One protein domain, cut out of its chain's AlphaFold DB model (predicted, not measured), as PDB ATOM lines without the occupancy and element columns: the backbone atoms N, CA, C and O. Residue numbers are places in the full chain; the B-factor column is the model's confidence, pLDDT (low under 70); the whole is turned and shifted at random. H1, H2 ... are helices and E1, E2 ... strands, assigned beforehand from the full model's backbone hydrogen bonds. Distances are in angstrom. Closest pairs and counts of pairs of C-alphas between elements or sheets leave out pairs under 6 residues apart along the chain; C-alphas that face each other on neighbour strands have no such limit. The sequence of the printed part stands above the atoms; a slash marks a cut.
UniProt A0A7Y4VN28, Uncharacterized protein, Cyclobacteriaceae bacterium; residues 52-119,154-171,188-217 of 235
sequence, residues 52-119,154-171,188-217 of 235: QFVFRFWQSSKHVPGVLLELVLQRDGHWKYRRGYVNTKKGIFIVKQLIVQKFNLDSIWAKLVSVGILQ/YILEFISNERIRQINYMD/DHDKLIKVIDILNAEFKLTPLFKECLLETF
ATOM      1  N   GLN A  52     145.912 172.766 148.108       90.56
ATOM      2  CA  GLN A  52     147.061 171.917 148.417       90.56
ATOM      3  C   GLN A  52     146.642 170.708 149.255       90.56
ATOM      4  O   GLN A  52     147.106 169.593 149.017       90.56
ATOM      5  N   PHE A  53     145.771 170.929 150.238       91.56
ATOM      6  CA  PHE A  53     145.383 169.909 151.201       91.56
ATOM      7  C   PHE A  53     144.007 170.200 151.802       91.56
ATOM      8  O   PHE A  53     143.630 171.358 151.993       91.56
ATOM      9  N   VAL A  54     143.271 169.142 152.129       92.62
ATOM     10  CA  VAL A  54     141.993 169.203 152.833       92.62
ATOM     11  C   VAL A  54     142.005 168.215 153.991       92.62
ATOM     12  O   VAL A  54     142.311 167.039 153.811       92.62
ATOM     13  N   PHE A  55     141.614 168.697 155.165       94.81
ATOM     14  CA  PHE A  55     141.262 167.873 156.312       94.81
ATOM     15  C   PHE A  55     139.756 167.973 156.552       94.81
ATOM     16  O   PHE A  55     139.220 169.076 156.673       94.81
ATOM     17  N   ARG A  56     139.072 166.833 156.641       93.38
ATOM     18  CA  ARG A  56     137.659 166.759 157.027       93.38
ATOM     19  C   ARG A  56     137.516 165.960 158.305       93.38
ATOM     20  O   ARG A  56     138.109 164.901 158.468       93.38
ATOM     21  N   PHE A  57     136.695 166.481 159.198       94.06
ATOM     22  CA  PHE A  57     136.280 165.822 160.417       94.06
ATOM     23  C   PHE A  57     134.767 165.673 160.389       94.06
ATOM     24  O   PHE A  57     134.043 166.673 160.327       94.06
ATOM     25  N   TRP A  58     134.301 164.435 160.466       91.81
ATOM     26  CA  TRP A  58     132.892 164.102 160.557       91.81
ATOM     27  C   TRP A  58     132.547 163.616 161.955       91.81
ATOM     28  O   TRP A  58     133.273 162.819 162.547       91.81
ATOM     29  N   GLN A  59     131.395 164.062 162.440       91.19
ATOM     30  CA  GLN A  59     130.694 163.479 163.574       91.19
ATOM     31  C   GLN A  59     129.305 163.080 163.089       91.19
ATOM     32  O   GLN A  59     128.479 163.951 162.812       91.19
ATOM     33  N   SER A  60     129.054 161.784 162.966       87.12
ATOM     34  CA  SER A  60     127.826 161.223 162.411       87.12
ATOM     35  C   SER A  60     127.170 160.245 163.375       87.12
ATOM     36  O   SER A  60     127.716 159.911 164.426       87.12
ATOM     37  N   SER A  61     125.967 159.800 163.022       81.12
ATOM     38  CA  SER A  61     125.359 158.632 163.637       81.12
ATOM     39  C   SER A  61     124.711 157.722 162.607       81.12
ATOM     40  O   SER A  61     124.479 158.106 161.462       81.12
ATOM     41  N   LYS A  62     124.306 156.527 163.041       71.94
ATOM     42  CA  LYS A  62     123.554 155.548 162.251       71.94
ATOM     43  C   LYS A  62     122.329 156.149 161.555       71.94
ATOM     44  O   LYS A  62     121.880 155.619 160.544       71.94
ATOM     45  N   HIS A  63     121.766 157.226 162.101       71.12
ATOM     46  CA  HIS A  63     120.545 157.837 161.587       71.12
ATOM     47  C   HIS A  63     120.753 159.203 160.924       71.12
ATOM     48  O   HIS A  63     119.849 159.675 160.234       71.12
ATOM     49  N   VAL A  64     121.909 159.843 161.112       73.56
ATOM     50  CA  VAL A  64     122.229 161.126 160.480       73.56
ATOM     51  C   VAL A  64     123.679 161.142 159.980       73.56
ATOM     52  O   VAL A  64     124.588 160.893 160.765       73.56
ATOM     53  N   PRO A  65     123.936 161.542 158.718       69.31
ATOM     54  CA  PRO A  65     125.296 161.742 158.207       69.31
ATOM     55  C   PRO A  65     126.088 162.765 159.032       69.31
ATOM     56  O   PRO A  65     127.311 162.739 159.040       69.31
ATOM     57  N   GLY A  66     125.383 163.643 159.755       84.00
ATOM     58  CA  GLY A  66     125.925 164.402 160.872       84.00
ATOM     59  C   GLY A  66     126.562 165.738 160.509       84.00
ATOM     60  O   GLY A  66     126.131 166.424 159.578       84.00
ATOM     61  N   VAL A  67     127.546 166.131 161.318       90.69
ATOM     62  CA  VAL A  67     128.299 167.385 161.238       90.69
ATOM     63  C   VAL A  67     129.616 167.164 160.517       90.69
ATOM     64  O   VAL A  67     130.321 166.200 160.794       90.69
ATOM     65  N   LEU A  68     129.967 168.115 159.656       91.88
ATOM     66  CA  LEU A  68     131.269 168.204 159.010       91.88
ATOM     67  C   LEU A  68     131.969 169.491 159.440       91.88
ATOM     68  O   LEU A  68     131.376 170.575 159.408       91.88
ATOM     69  N   LEU A  69     133.254 169.371 159.745       93.88
ATOM     70  CA  LEU A  69     134.232 170.448 159.731       93.88
ATOM     71  C   LEU A  69     135.245 170.161 158.622       93.88
ATOM     72  O   LEU A  69     135.851 169.097 158.599       93.88
ATOM     73  N   GLU A  70     135.454 171.113 157.725       92.88
ATOM     74  CA  GLU A  70     136.447 171.036 156.658       92.88
ATOM     75  C   GLU A  70     137.449 172.181 156.817       92.88
ATOM     76  O   GLU A  70     137.049 173.348 156.870       92.88
ATOM     77  N   LEU A  71     138.738 171.844 156.882       94.31
ATOM     78  CA  LEU A  71     139.869 172.767 156.826       94.31
ATOM     79  C   LEU A  71     140.572 172.586 155.476       94.31
ATOM     80  O   LEU A  71     140.896 171.465 155.090       94.31
ATOM     81  N   VAL A  72     140.817 173.677 154.761       93.44
ATOM     82  CA  VAL A  72     141.401 173.679 153.415       93.44
ATOM     83  C   VAL A  72     142.647 174.548 153.420       93.44
ATOM     84  O   VAL A  72     142.545 175.751 153.647       93.44
ATOM     85  N   LEU A  73     143.801 173.953 153.136       93.19
ATOM     86  CA  LEU A  73     145.033 174.681 152.858       93.19
ATOM     87  C   LEU A  73     145.095 174.967 151.360       93.19
ATOM     88  O   LEU A  73     145.136 174.050 150.532       93.19
ATOM     89  N   GLN A  74     145.077 176.244 151.011       91.06
ATOM     90  CA  GLN A  74     145.254 176.707 149.643       91.06
ATOM     91  C   GLN A  74     146.737 176.663 149.244       91.06
ATOM     92  O   GLN A  74     147.620 176.705 150.097       91.06
ATOM     93  N   ARG A  75     147.025 176.595 147.937       89.81
ATOM     94  CA  ARG A  75     148.413 176.555 147.421       89.81
ATOM     95  C   ARG A  75     149.235 177.814 147.726       89.81
ATOM     96  O   ARG A  75     150.456 177.769 147.660       89.81
ATOM     97  N   ASP A  76     148.572 178.924 148.035       88.38
ATOM     98  CA  ASP A  76     149.202 180.174 148.466       88.38
ATOM     99  C   ASP A  76     149.539 180.190 149.972       88.38
ATOM    100  O   ASP A  76     150.011 181.202 150.485       88.38
ATOM    101  N   GLY A  77     149.307 179.076 150.676       86.19
ATOM    102  CA  GLY A  77     149.597 178.907 152.096       86.19
ATOM    103  C   GLY A  77     148.471 179.348 153.032       86.19
ATOM    104  O   GLY A  77     148.600 179.177 154.242       86.19
ATOM    105  N   HIS A  78     147.357 179.883 152.521       89.75
ATOM    106  CA  HIS A  78     146.262 180.334 153.376       89.75
ATOM    107  C   HIS A  78     145.300 179.199 153.731       89.75
ATOM    108  O   HIS A  78     144.820 178.455 152.871       89.75
ATOM    109  N   TRP A  79     144.942 179.117 155.011       91.44
ATOM    110  CA  TRP A  79     143.880 178.232 155.466       91.44
ATOM    111  C   TRP A  79     142.501 178.870 155.322       91.44
ATOM    112  O   TRP A  79     142.263 180.025 155.680       91.44
ATOM    113  N   LYS A  80     141.547 178.056 154.882       91.38
ATOM    114  CA  LYS A  80     140.113 178.317 154.947       91.38
ATOM    115  C   LYS A  80     139.441 177.210 155.732       91.38
ATOM    116  O   LYS A  80     139.959 176.103 155.840       91.38
ATOM    117  N   TYR A  81     138.260 177.500 156.253       92.50
ATOM    118  CA  TYR A  81     137.443 176.469 156.862       92.50
ATOM    119  C   TYR A  81     135.966 176.684 156.572       92.50
ATOM    120  O   TYR A  81     135.506 177.803 156.331       92.50
ATOM    121  N   ARG A  82     135.207 175.598 156.650       90.31
ATOM    122  CA  ARG A  82     133.754 175.628 156.771       90.31
ATOM    123  C   ARG A  82     133.309 174.524 157.710       90.31
ATOM    124  O   ARG A  82     133.936 173.478 157.800       90.31
ATOM    125  N   ARG A  83     132.193 174.749 158.388       92.94
ATOM    126  CA  ARG A  83     131.515 173.722 159.177       92.94
ATOM    127  C   ARG A  83     130.021 173.770 158.908       92.94
ATOM    128  O   ARG A  83     129.508 174.800 158.468       92.94
ATOM    129  N   GLY A  84     129.326 172.682 159.180       92.38
ATOM    130  CA  GLY A  84     127.904 172.563 158.896       92.38
ATOM    131  C   GLY A  84     127.399 171.158 159.164       92.38
ATOM    132  O   GLY A  84     128.101 170.350 159.763       92.38
ATOM    133  N   TYR A  85     126.198 170.861 158.694       89.81
ATOM    134  CA  TYR A  85     125.640 169.512 158.743       89.81
ATOM    135  C   TYR A  85     124.903 169.173 157.457       89.81
ATOM    136  O   TYR A  85     124.490 170.049 156.689       89.81
ATOM    137  N   VAL A  86     124.735 167.879 157.226       82.62
ATOM    138  CA  VAL A  86     123.960 167.366 156.099       82.62
ATOM    139  C   VAL A  86     122.482 167.362 156.470       82.62
ATOM    140  O   VAL A  86     122.060 166.648 157.379       82.62
ATOM    141  N   ASN A  87     121.666 168.111 155.731       80.12
ATOM    142  CA  ASN A  87     120.219 167.961 155.801       80.12
ATOM    143  C   ASN A  87     119.803 166.810 154.878       80.12
ATOM    144  O   ASN A  87     119.739 166.968 153.659       80.12
ATOM    145  N   THR A  88     119.491 165.657 155.466       71.56
ATOM    146  CA  THR A  88     119.092 164.446 154.733       71.56
ATOM    147  C   THR A  88     117.766 164.581 153.995       71.56
ATOM    148  O   THR A  88     117.607 163.983 152.938       71.56
ATOM    149  N   LYS A  89     116.829 165.397 154.496       75.31
ATOM    150  CA  LYS A  89     115.539 165.653 153.828       75.31
ATOM    151  C   LYS A  89     115.730 166.416 152.515       75.31
ATOM    152  O   LYS A  89     114.978 166.207 151.571       75.31
ATOM    153  N   LYS A  90     116.713 167.318 152.469       75.69
ATOM    154  CA  LYS A  90     117.017 168.176 151.315       75.69
ATOM    155  C   LYS A  90     118.173 167.657 150.456       75.69
ATOM    156  O   LYS A  90     118.353 168.156 149.355       75.69
ATOM    157  N   GLY A  91     118.968 166.712 150.960       74.06
ATOM    158  CA  GLY A  91     120.163 166.210 150.278       74.06
ATOM    159  C   GLY A  91     121.261 167.265 150.106       74.06
ATOM    160  O   GLY A  91     122.028 167.190 149.154       74.06
ATOM    161  N   ILE A  92     121.325 168.272 150.987       79.62
ATOM    162  CA  ILE A  92     122.287 169.383 150.884       79.62
ATOM    163  C   ILE A  92     123.092 169.560 152.167       79.62
ATOM    164  O   ILE A  92     122.605 169.316 153.274       79.62
ATOM    165  N   PHE A  93     124.315 170.064 152.013       84.12
ATOM    166  CA  PHE A  93     125.135 170.521 153.125       84.12
ATOM    167  C   PHE A  93     124.767 171.958 153.518       84.12
ATOM    168  O   PHE A  93     124.859 172.878 152.703       84.12
ATOM    169  N   ILE A  94     124.364 172.158 154.771       86.44
ATOM    170  CA  ILE A  94     124.022 173.471 155.324       86.44
ATOM    171  C   ILE A  94     125.236 174.020 156.069       86.44
ATOM    172  O   ILE A  94     125.575 173.556 157.159       86.44
ATOM    173  N   VAL A  95     125.874 175.040 155.496       90.00
ATOM    174  CA  VAL A  95     127.019 175.726 156.112       90.00
ATOM    175  C   VAL A  95     126.547 176.578 157.296       90.00
ATOM    176  O   VAL A  95     125.618 177.374 157.171       90.00
ATOM    177  N   LYS A  96     127.221 176.452 158.445       88.44
ATOM    178  CA  LYS A  96     126.989 177.252 159.657       88.44
ATOM    179  C   LYS A  96     128.268 177.984 160.056       88.44
ATOM    180  O   LYS A  96     129.144 177.444 160.733       88.44
ATOM    181  N   GLN A  97     128.375 179.243 159.648       73.50
ATOM    182  CA  GLN A  97     129.494 180.096 160.045       73.50
ATOM    183  C   GLN A  97     129.332 180.589 161.488       73.50
ATOM    184  O   GLN A  97     128.218 180.793 161.972       73.50
ATOM    185  N   LEU A  98     130.451 180.775 162.190       72.75
ATOM    186  CA  LEU A  98     130.477 181.519 163.449       72.75
ATOM    187  C   LEU A  98     130.682 182.991 163.087       72.75
ATOM    188  O   LEU A  98     131.751 183.356 162.619       72.75
ATOM    189  N   ILE A  99     129.653 183.818 163.276       63.06
ATOM    190  CA  ILE A  99     129.580 185.193 162.744       63.06
ATOM    191  C   ILE A  99     130.712 186.113 163.262       63.06
ATOM    192  O   ILE A  99     131.006 187.125 162.638       63.06
ATOM    193  N   VAL A 100     131.380 185.773 164.375       59.06
ATOM    194  CA  VAL A 100     132.275 186.709 165.095       59.06
ATOM    195  C   VAL A 100     133.691 186.163 165.344       59.06
ATOM    196  O   VAL A 100     134.585 186.915 165.725       59.06
ATOM    197  N   GLN A 101     133.949 184.871 165.130       67.75
ATOM    198  CA  GLN A 101     135.189 184.248 165.604       67.75
ATOM    199  C   GLN A 101     136.209 184.100 164.469       67.75
ATOM    200  O   GLN A 101     136.045 183.270 163.578       67.75
ATOM    201  N   LYS A 102     137.275 184.910 164.503       75.25
ATOM    202  CA  LYS A 102     138.473 184.669 163.687       75.25
ATOM    203  C   LYS A 102     139.286 183.551 164.334       75.25
ATOM    204  O   LYS A 102     139.688 183.674 165.487       75.25
ATOM    205  N   PHE A 103     139.530 182.484 163.586       81.56
ATOM    206  CA  PHE A 103     140.349 181.361 164.031       81.56
ATOM    207  C   PHE A 103     141.780 181.511 163.531       81.56
ATOM    208  O   PHE A 103     142.000 181.810 162.359       81.56
ATOM    209  N   ASN A 104     142.750 181.250 164.405       88.56
ATOM    210  CA  ASN A 104     144.126 181.017 163.984       88.56
ATOM    211  C   ASN A 104     144.253 179.545 163.559       88.56
ATOM    212  O   ASN A 104     144.550 178.675 164.379       88.56
ATOM    213  N   LEU A 105     143.943 179.267 162.291       91.12
ATOM    214  CA  LEU A 105     143.915 177.904 161.755       91.12
ATOM    215  C   LEU A 105     145.304 177.258 161.724       91.12
ATOM    216  O   LEU A 105     145.392 176.059 161.971       91.12
ATOM    217  N   ASP A 106     146.374 178.034 161.536       90.50
ATOM    218  CA  ASP A 106     147.749 177.533 161.644       90.50
ATOM    219  C   ASP A 106     148.040 177.000 163.048       90.50
ATOM    220  O   ASP A 106     148.556 175.895 163.214       90.50
ATOM    221  N   SER A 107     147.646 177.750 164.082       92.25
ATOM    222  CA  SER A 107     147.797 177.315 165.472       92.25
ATOM    223  C   SER A 107     146.960 176.071 165.773       92.25
ATOM    224  O   SER A 107     147.443 175.157 166.440       92.25
ATOM    225  N   ILE A 108     145.727 176.000 165.264       94.38
ATOM    226  CA  ILE A 108     144.873 174.818 165.432       94.38
ATOM    227  C   ILE A 108     145.506 173.606 164.748       94.38
ATOM    228  O   ILE A 108     145.630 172.555 165.375       94.38
ATOM    229  N   TRP A 109     145.964 173.744 163.504       94.94
ATOM    230  CA  TRP A 109     146.635 172.664 162.785       94.94
ATOM    231  C   TRP A 109     147.906 172.205 163.507       94.94
ATOM    232  O   TRP A 109     148.098 171.007 163.699       94.94
ATOM    233  N   ALA A 110     148.725 173.134 164.011       92.81
ATOM    234  CA  ALA A 110     149.902 172.805 164.811       92.81
ATOM    235  C   ALA A 110     149.546 172.006 166.081       92.81
ATOM    236  O   ALA A 110     150.223 171.025 166.392       92.81
ATOM    237  N   LYS A 111     148.452 172.356 166.782       96.12
ATOM    238  CA  LYS A 111     147.942 171.564 167.918       96.12
ATOM    239  C   LYS A 111     147.562 170.145 167.476       96.12
ATOM    240  O   LYS A 111     147.959 169.185 168.134       96.12
ATOM    241  N   LEU A 112     146.851 169.996 166.356       96.62
ATOM    242  CA  LEU A 112     146.460 168.685 165.817       96.62
ATOM    243  C   LEU A 112     147.680 167.834 165.426       96.62
ATOM    244  O   LEU A 112     147.744 166.645 165.738       96.62
ATOM    245  N   VAL A 113     148.689 168.438 164.801       95.12
ATOM    246  CA  VAL A 113     149.950 167.756 164.476       95.12
ATOM    247  C   VAL A 113     150.691 167.342 165.748       95.12
ATOM    248  O   VAL A 113     151.195 166.223 165.808       95.12
ATOM    249  N   SER A 114     150.706 168.180 166.790       95.19
ATOM    250  CA  SER A 114     151.383 167.867 168.058       95.19
ATOM    251  C   SER A 114     150.782 166.669 168.801       95.19
ATOM    252  O   SER A 114     151.506 165.948 169.483       95.19
ATOM    253  N   VAL A 115     149.477 166.412 168.637       96.38
ATOM    254  CA  VAL A 115     148.821 165.204 169.172       96.38
ATOM    255  C   VAL A 115     148.971 163.994 168.248       96.38
ATOM    256  O   VAL A 115     148.502 162.910 168.575       96.38
ATOM    257  N   GLY A 116     149.639 164.156 167.110       95.06
ATOM    258  CA  GLY A 116     149.923 163.080 166.178       95.06
ATOM    259  C   GLY A 116     148.732 162.678 165.308       95.06
ATOM    260  O   GLY A 116     148.555 161.492 165.029       95.06
ATOM    261  N   ILE A 117     147.906 163.643 164.878       95.00
ATOM    262  CA  ILE A 117     146.707 163.379 164.062       95.00
ATOM    263  C   ILE A 117     147.003 162.565 162.790       95.00
ATOM    264  O   ILE A 117     146.199 161.728 162.392       95.00
ATOM    265  N   LEU A 118     148.171 162.767 162.171       92.69
ATOM    266  CA  LEU A 118     148.568 162.075 160.941       92.69
ATOM    267  C   LEU A 118     149.038 160.632 161.189       92.69
ATOM    268  O   LEU A 118     149.155 159.861 160.241       92.69
ATOM    269  N   GLN A 119     149.323 160.256 162.436       91.94
ATOM    270  CA  GLN A 119     149.800 158.922 162.815       91.94
ATOM    271  C   GLN A 119     148.693 158.032 163.377       91.94
ATOM    272  O   GLN A 119     148.928 156.836 163.531       91.94
ATOM    273  N   TYR A 154     132.886 158.804 164.266       89.75
ATOM    274  CA  TYR A 154     133.805 159.880 163.934       89.75
ATOM    275  C   TYR A 154     134.667 159.452 162.757       89.75
ATOM    276  O   TYR A 154     135.182 158.332 162.733       89.75
ATOM    277  N   ILE A 155     134.827 160.345 161.786       89.50
ATOM    278  CA  ILE A 155     135.611 160.068 160.581       89.50
ATOM    279  C   ILE A 155     136.603 161.204 160.368       89.50
ATOM    280  O   ILE A 155     136.220 162.375 160.359       89.50
ATOM    281  N   LEU A 156     137.876 160.859 160.197       92.44
ATOM    282  CA  LEU A 156     138.920 161.783 159.763       92.44
ATOM    283  C   LEU A 156     139.223 161.510 158.296       92.44
ATOM    284  O   LEU A 156     139.500 160.369 157.949       92.44
ATOM    285  N   GLU A 157     139.231 162.535 157.452       91.56
ATOM    286  CA  GLU A 157     139.679 162.413 156.066       91.56
ATOM    287  C   GLU A 157     140.835 163.383 155.806       91.56
ATOM    288  O   GLU A 157     140.762 164.570 156.135       91.56
ATOM    289  N   PHE A 158     141.892 162.878 155.183       92.06
ATOM    290  CA  PHE A 158     143.047 163.636 154.717       92.06
ATOM    291  C   PHE A 158     143.098 163.505 153.202       92.06
ATOM    292  O   PHE A 158     143.153 162.397 152.673       92.06
ATOM    293  N   ILE A 159     143.052 164.629 152.493       90.00
ATOM    294  CA  ILE A 159     142.910 164.637 151.038       90.00
ATOM    295  C   ILE A 159     143.939 165.596 150.445       90.00
ATOM    296  O   ILE A 159     144.046 166.760 150.832       90.00
ATOM    297  N   SER A 160     144.696 165.102 149.480       88.38
ATOM    298  CA  SER A 160     145.588 165.867 148.613       88.38
ATOM    299  C   SER A 160     145.353 165.435 147.166       88.38
ATOM    300  O   SER A 160     144.596 164.496 146.926       88.38
ATOM    301  N   ASN A 161     146.015 166.084 146.208       82.69
ATOM    302  CA  ASN A 161     145.820 165.795 144.783       82.69
ATOM    303  C   ASN A 161     145.976 164.301 144.422       82.69
ATOM    304  O   ASN A 161     145.275 163.800 143.554       82.69
ATOM    305  N   GLU A 162     146.881 163.589 145.100       80.62
ATOM    306  CA  GLU A 162     147.244 162.203 144.759       80.62
ATOM    307  C   GLU A 162     146.993 161.201 145.887       80.62
ATOM    308  O   GLU A 162     147.194 160.003 145.707       80.62
ATOM    309  N   ARG A 163     146.620 161.679 147.078       82.75
ATOM    310  CA  ARG A 163     146.507 160.833 148.270       82.75
ATOM    311  C   ARG A 163     145.237 161.132 149.013       82.75
ATOM    312  O   ARG A 163     144.908 162.298 149.238       82.75
ATOM    313  N   ILE A 164     144.590 160.065 149.443       84.25
ATOM    314  CA  ILE A 164     143.372 160.102 150.229       84.25
ATOM    315  C   ILE A 164     143.556 159.117 151.366       84.25
ATOM    316  O   ILE A 164     144.023 158.004 151.146       84.25
ATOM    317  N   ARG A 165     143.197 159.533 152.572       87.12
ATOM    318  CA  ARG A 165     143.149 158.661 153.734       87.12
ATOM    319  C   ARG A 165     141.888 158.933 154.527       87.12
ATOM    320  O   ARG A 165     141.620 160.098 154.818       87.12
ATOM    321  N   GLN A 166     141.160 157.896 154.901       87.56
ATOM    322  CA  GLN A 166     139.985 157.952 155.751       87.56
ATOM    323  C   GLN A 166     140.213 157.071 156.978       87.56
ATOM    324  O   GLN A 166     140.605 155.920 156.868       87.56
ATOM    325  N   ILE A 167     139.940 157.616 158.159       88.00
ATOM    326  CA  ILE A 167     140.049 156.891 159.422       88.00
ATOM    327  C   ILE A 167     138.677 156.859 160.069       88.00
ATOM    328  O   ILE A 167     138.099 157.917 160.329       88.00
ATOM    329  N   ASN A 168     138.179 155.663 160.370       85.25
ATOM    330  CA  ASN A 168     136.856 155.472 160.963       85.25
ATOM    331  C   ASN A 168     136.963 155.033 162.424       85.25
ATOM    332  O   ASN A 168     137.680 154.085 162.755       85.25
ATOM    333  N   TYR A 169     136.212 155.706 163.291       86.75
ATOM    334  CA  TYR A 169     136.091 155.358 164.700       86.75
ATOM    335  C   TYR A 169     134.638 155.361 165.142       86.75
ATOM    336  O   TYR A 169     133.884 156.291 164.868       86.75
ATOM    337  N   MET A 170     134.264 154.355 165.918       86.88
ATOM    338  CA  MET A 170     133.093 154.446 166.781       86.88
ATOM    339  C   MET A 170     133.317 155.516 167.855       86.88
ATOM    340  O   MET A 170     134.465 155.764 168.227       86.88
ATOM    341  N   ASP A 171     132.239 156.115 168.378       85.62
ATOM    342  CA  ASP A 171     132.306 157.133 169.432       85.62
ATOM    343  C   ASP A 171     133.347 156.789 170.513       85.62
ATOM    344  O   ASP A 171     133.148 155.861 171.319       85.62
ATOM    345  N   ASP A 188     146.298 155.371 169.781       92.75
ATOM    346  CA  ASP A 188     145.573 155.978 168.658       92.75
ATOM    347  C   ASP A 188     144.187 156.482 169.094       92.75
ATOM    348  O   ASP A 188     143.754 157.567 168.701       92.75
ATOM    349  N   HIS A 189     143.538 155.739 169.994       91.25
ATOM    350  CA  HIS A 189     142.258 156.115 170.592       91.25
ATOM    351  C   HIS A 189     142.372 157.371 171.457       91.25
ATOM    352  O   HIS A 189     141.575 158.301 171.326       91.25
ATOM    353  N   ASP A 190     143.397 157.433 172.308       92.69
ATOM    354  CA  ASP A 190     143.651 158.594 173.162       92.69
ATOM    355  C   ASP A 190     144.002 159.841 172.336       92.69
ATOM    356  O   ASP A 190     143.585 160.955 172.670       92.69
ATOM    357  N   LYS A 191     144.746 159.677 171.234       95.19
ATOM    358  CA  LYS A 191     145.015 160.760 170.277       95.19
ATOM    359  C   LYS A 191     143.733 161.254 169.620       95.19
ATOM    360  O   LYS A 191     143.539 162.466 169.539       95.19
ATOM    361  N   LEU A 192     142.845 160.351 169.197       94.44
ATOM    362  CA  LEU A 192     141.572 160.742 168.602       94.44
ATOM    363  C   LEU A 192     140.708 161.545 169.580       94.44
ATOM    364  O   LEU A 192     140.168 162.574 169.185       94.44
ATOM    365  N   ILE A 193     140.613 161.132 170.847       93.81
ATOM    366  CA  ILE A 193     139.884 161.899 171.872       93.81
ATOM    367  C   ILE A 193     140.427 163.331 171.952       93.81
ATOM    368  O   ILE A 193     139.659 164.286 171.862       93.81
ATOM    369  N   LYS A 194     141.755 163.499 172.009       96.62
ATOM    370  CA  LYS A 194     142.386 164.830 172.033       96.62
ATOM    371  C   LYS A 194     142.087 165.647 170.774       96.62
ATOM    372  O   LYS A 194     141.849 166.848 170.873       96.62
ATOM    373  N   VAL A 195     142.088 165.017 169.596       96.50
ATOM    374  CA  VAL A 195     141.686 165.665 168.337       96.50
ATOM    375  C   VAL A 195     140.244 166.160 168.435       96.50
ATOM    376  O   VAL A 195     139.980 167.324 168.138       96.50
ATOM    377  N   ILE A 196     139.320 165.314 168.897       95.00
ATOM    378  CA  ILE A 196     137.906 165.668 169.053       95.00
ATOM    379  C   ILE A 196     137.740 166.828 170.036       95.00
ATOM    380  O   ILE A 196     136.992 167.760 169.744       95.00
ATOM    381  N   ASP A 197     138.452 166.809 171.161       95.19
ATOM    382  CA  ASP A 197     138.409 167.874 172.163       95.19
ATOM    383  C   ASP A 197     138.901 169.211 171.597       95.19
ATOM    384  O   ASP A 197     138.221 170.228 171.750       95.19
ATOM    385  N   ILE A 198     140.031 169.214 170.875       95.81
ATOM    386  CA  ILE A 198     140.561 170.413 170.203       95.81
ATOM    387  C   ILE A 198     139.525 170.965 169.219       95.81
ATOM    388  O   ILE A 198     139.184 172.148 169.266       95.81
ATOM    389  N   LEU A 199     138.993 170.120 168.334       95.00
ATOM    390  CA  LEU A 199     138.059 170.561 167.299       95.00
ATOM    391  C   LEU A 199     136.722 171.029 167.889       95.00
ATOM    392  O   LEU A 199     136.158 172.021 167.429       95.00
ATOM    393  N   ASN A 200     136.216 170.364 168.926       92.25
ATOM    394  CA  ASN A 200     134.997 170.784 169.610       92.25
ATOM    395  C   ASN A 200     135.167 172.113 170.346       92.25
ATOM    396  O   ASN A 200     134.262 172.949 170.275       92.25
ATOM    397  N   ALA A 201     136.295 172.315 171.031       91.75
ATOM    398  CA  ALA A 201     136.570 173.544 171.767       91.75
ATOM    399  C   ALA A 201     136.621 174.764 170.836       91.75
ATOM    400  O   ALA A 201     136.035 175.802 171.143       91.75
ATOM    401  N   GLU A 202     137.260 174.617 169.676       92.12
ATOM    402  CA  GLU A 202     137.417 175.707 168.713       92.12
ATOM    403  C   GLU A 202     136.131 175.899 167.882       92.12
ATOM    404  O   GLU A 202     135.596 177.002 167.782       92.12
ATOM    405  N   PHE A 203     135.561 174.823 167.330       92.25
ATOM    406  CA  PHE A 203     134.502 174.918 166.316       92.25
ATOM    407  C   PHE A 203     133.090 174.608 166.813       92.25
ATOM    408  O   PHE A 203     132.148 174.684 166.019       92.25
ATOM    409  N   LYS A 204     132.902 174.275 168.097       90.69
ATOM    410  CA  LYS A 204     131.590 173.975 168.705       90.69
ATOM    411  C   LYS A 204     130.793 172.941 167.895       90.69
ATOM    412  O   LYS A 204     129.636 173.186 167.541       90.69
ATOM    413  N   LEU A 205     131.417 171.808 167.563       90.94
ATOM    414  CA  LEU A 205     130.809 170.775 166.710       90.94
ATOM    415  C   LEU A 205     129.685 170.019 167.429       90.94
ATOM    416  O   LEU A 205     128.625 169.809 166.850       90.94
ATOM    417  N   THR A 206     129.846 169.722 168.720       88.69
ATOM    418  CA  THR A 206     128.822 169.015 169.510       88.69
ATOM    419  C   THR A 206     127.477 169.764 169.583       88.69
ATOM    420  O   THR A 206     126.443 169.143 169.324       88.69
ATOM    421  N   PRO A 207     127.416 171.079 169.892       89.69
ATOM    422  CA  PRO A 207     126.162 171.832 169.786       89.69
ATOM    423  C   PRO A 207     125.546 171.789 168.384       89.69
ATOM    424  O   PRO A 207     124.345 171.575 168.250       89.69
ATOM    425  N   LEU A 208     126.375 171.916 167.345       89.69
ATOM    426  CA  LEU A 208     125.928 171.861 165.955       89.69
ATOM    427  C   LEU A 208     125.340 170.484 165.592       89.69
ATOM    428  O   LEU A 208     124.367 170.397 164.846       89.69
ATOM    429  N   PHE A 209     125.885 169.406 166.159       89.12
ATOM    430  CA  PHE A 209     125.363 168.055 165.964       89.12
ATOM    431  C   PHE A 209     123.997 167.883 166.628       89.12
ATOM    432  O   PHE A 209     123.079 167.331 166.024       89.12
ATOM    433  N   LYS A 210     123.808 168.452 167.824       86.31
ATOM    434  CA  LYS A 210     122.492 168.497 168.483       86.31
ATOM    435  C   LYS A 210     121.462 169.272 167.658       86.31
ATOM    436  O   LYS A 210     120.328 168.817 167.546       86.31
ATOM    437  N   GLU A 211     121.844 170.396 167.049       86.44
ATOM    438  CA  GLU A 211     120.973 171.136 166.122       86.44
ATOM    439  C   GLU A 211     120.562 170.275 164.918       86.44
ATOM    440  O   GLU A 211     119.375 170.203 164.597       86.44
ATOM    441  N   CYS A 212     121.517 169.571 164.299       86.88
ATOM    442  CA  CYS A 212     121.243 168.644 163.199       86.88
ATOM    443  C   CYS A 212     120.231 167.564 163.611       86.88
ATOM    444  O   CYS A 212     119.254 167.332 162.901       86.88
ATOM    445  N   LEU A 213     120.431 166.926 164.770       85.38
ATOM    446  CA  LEU A 213     119.514 165.908 165.289       85.38
ATOM    447  C   LEU A 213     118.107 166.476 165.503       85.38
ATOM    448  O   LEU A 213     117.123 165.853 165.102       85.38
ATOM    449  N   LEU A 214     117.994 167.671 166.088       84.00
ATOM    450  CA  LEU A 214     116.704 168.331 166.272       84.00
ATOM    451  C   LEU A 214     116.031 168.625 164.927       84.00
ATOM    452  O   LEU A 214     114.847 168.341 164.785       84.00
ATOM    453  N   GLU A 215     116.736 169.123 163.915       81.00
ATOM    454  CA  GLU A 215     116.136 169.381 162.596       81.00
ATOM    455  C   GLU A 215     115.665 168.090 161.894       81.00
ATOM    456  O   GLU A 215     114.621 168.058 161.224       81.00
ATOM    457  N   THR A 216     116.407 166.995 162.067       78.94
ATOM    458  CA  THR A 216     116.035 165.694 161.506       78.94
ATOM    459  C   THR A 216     114.802 165.119 162.204       78.94
ATOM    460  O   THR A 216     113.845 164.747 161.514       78.94
ATOM    461  N   PHE A 217     114.791 165.087 163.542       80.19
ATOM    462  CA  PHE A 217     113.808 164.346 164.343       80.19
ATOM    463  C   PHE A 217     112.665 165.178 164.936       80.19
ATOM    464  O   PHE A 217     111.685 164.593 165.404       80.19
TER     465      PHE A 217
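Overview. This is residues 52 to 119, 154 to 171 and 188 to 217 of the 235 residues of an uncharacterized protein of Cyclobacteriaceae bacterium (UniProt A0A7Y4VN28). A single twisted and curled sheet of six strands makes a wall, and two helices cover one face of it: H2 crosses the strands, while H3 runs slantwise over E2 and E3. A third helix, H1, sits beside H2 and only grazes the sheet. The printed part has 116 residues, with E1, E2, E3, E4, H1, E5, E6, H2 and H3 in that order along the chain. The sheet runs E4, E3, E2, E1, E5, E6, all antiparallel, and the class is mixed, helices and strands. The whole is compact, with a radius of gyration of the C-alphas of 14.1 A, and spans 38 by 31 by 29 A.

Along the chain. Find C-alpha 52 at (147.061, 171.917, 148.417); from there E1, residues 52 to 61, runs 29.6 A. E2, residues 64 to 74, comes back over 29.8 A, and E3, residues 79 to 87, covers 25.8 A. E4, residues 92 to 95, is 9.5 A long. Look next for H1, residues 105 to 114, 14.0 A. E5, residues 154 to 159, spans 16.5 A and E6, residues 164 to 170, 20.3 A. H2, residues 188 to 203, begins at C-alpha 188, (145.573, 155.978, 168.658), and runs 22.1 A. H3, residues 205 to 217, runs 18.3 A to C-alpha 217 at (113.808, 164.346, 164.343).

Arrangement. Start at E1 and E2, an antiparallel hairpin, where N 57 and O 69 are 2.8 A apart. E1, E2, E3 and E4 form a meander, each strand the antiparallel neighbour of the one before; look at N 70 and O 82, 2.8 A, between E2 and E3, and N 94 and O 85, 2.9 A, between E3 and E4. On the other side of E1 is E5, with N 56 and O 157 at 2.9 A, and then the edge strand E6, with N 167 and O 156 at 2.8 A. H2 and H3 are on the same face, two layers, helices on one face of a sheet. H3 has a height over the sheet of 7.9 A and is over E2 and, only just, with 3 C-alphas, E3; on the local plane it stands at 30.2 degrees to E2, only just slantwise. Its closest C-alphas to E2 are those of Phe 209 and Val 67, 5.6 A. H2, at a height over the sheet of 10.0 A, is over E1 and, only just, with 3 C-alphas, E5; it runs across the strands, at 84 degrees to E1 on the local plane. H1 touches H2 at residues 195 to 198 of H2 alone, a shallow tilt of 16 degrees, opposite ways; their closest C-alphas are those of Leu 112 and Val 195, 6.2 A. H2 and H3 are close but not clearly touching, about perpendicular at 81 degrees, with the C-alphas of Asn 200 and Thr 206 closest, 6.4 A. In H1, H2 and H3 every O i to N i+4 pair is within hydrogen-bond range.

Size, cuts and confidence. The two C-alphas farthest apart are those of Asp 76 and Phe 217, 41.9 A. Residues 120 to 153 are not printed, with 16.1 A from C-alpha 119 to C-alpha 154, nor are residues 172 to 187, with 13.3 A from C-alpha 171 to C-alpha 188. Of the links that are printed whole, that from E4 to H1 is short and the others are tight. The mean pLDDT of the printed part is 87.7; look for values under 70 at residue 65 and residues 99 to 101.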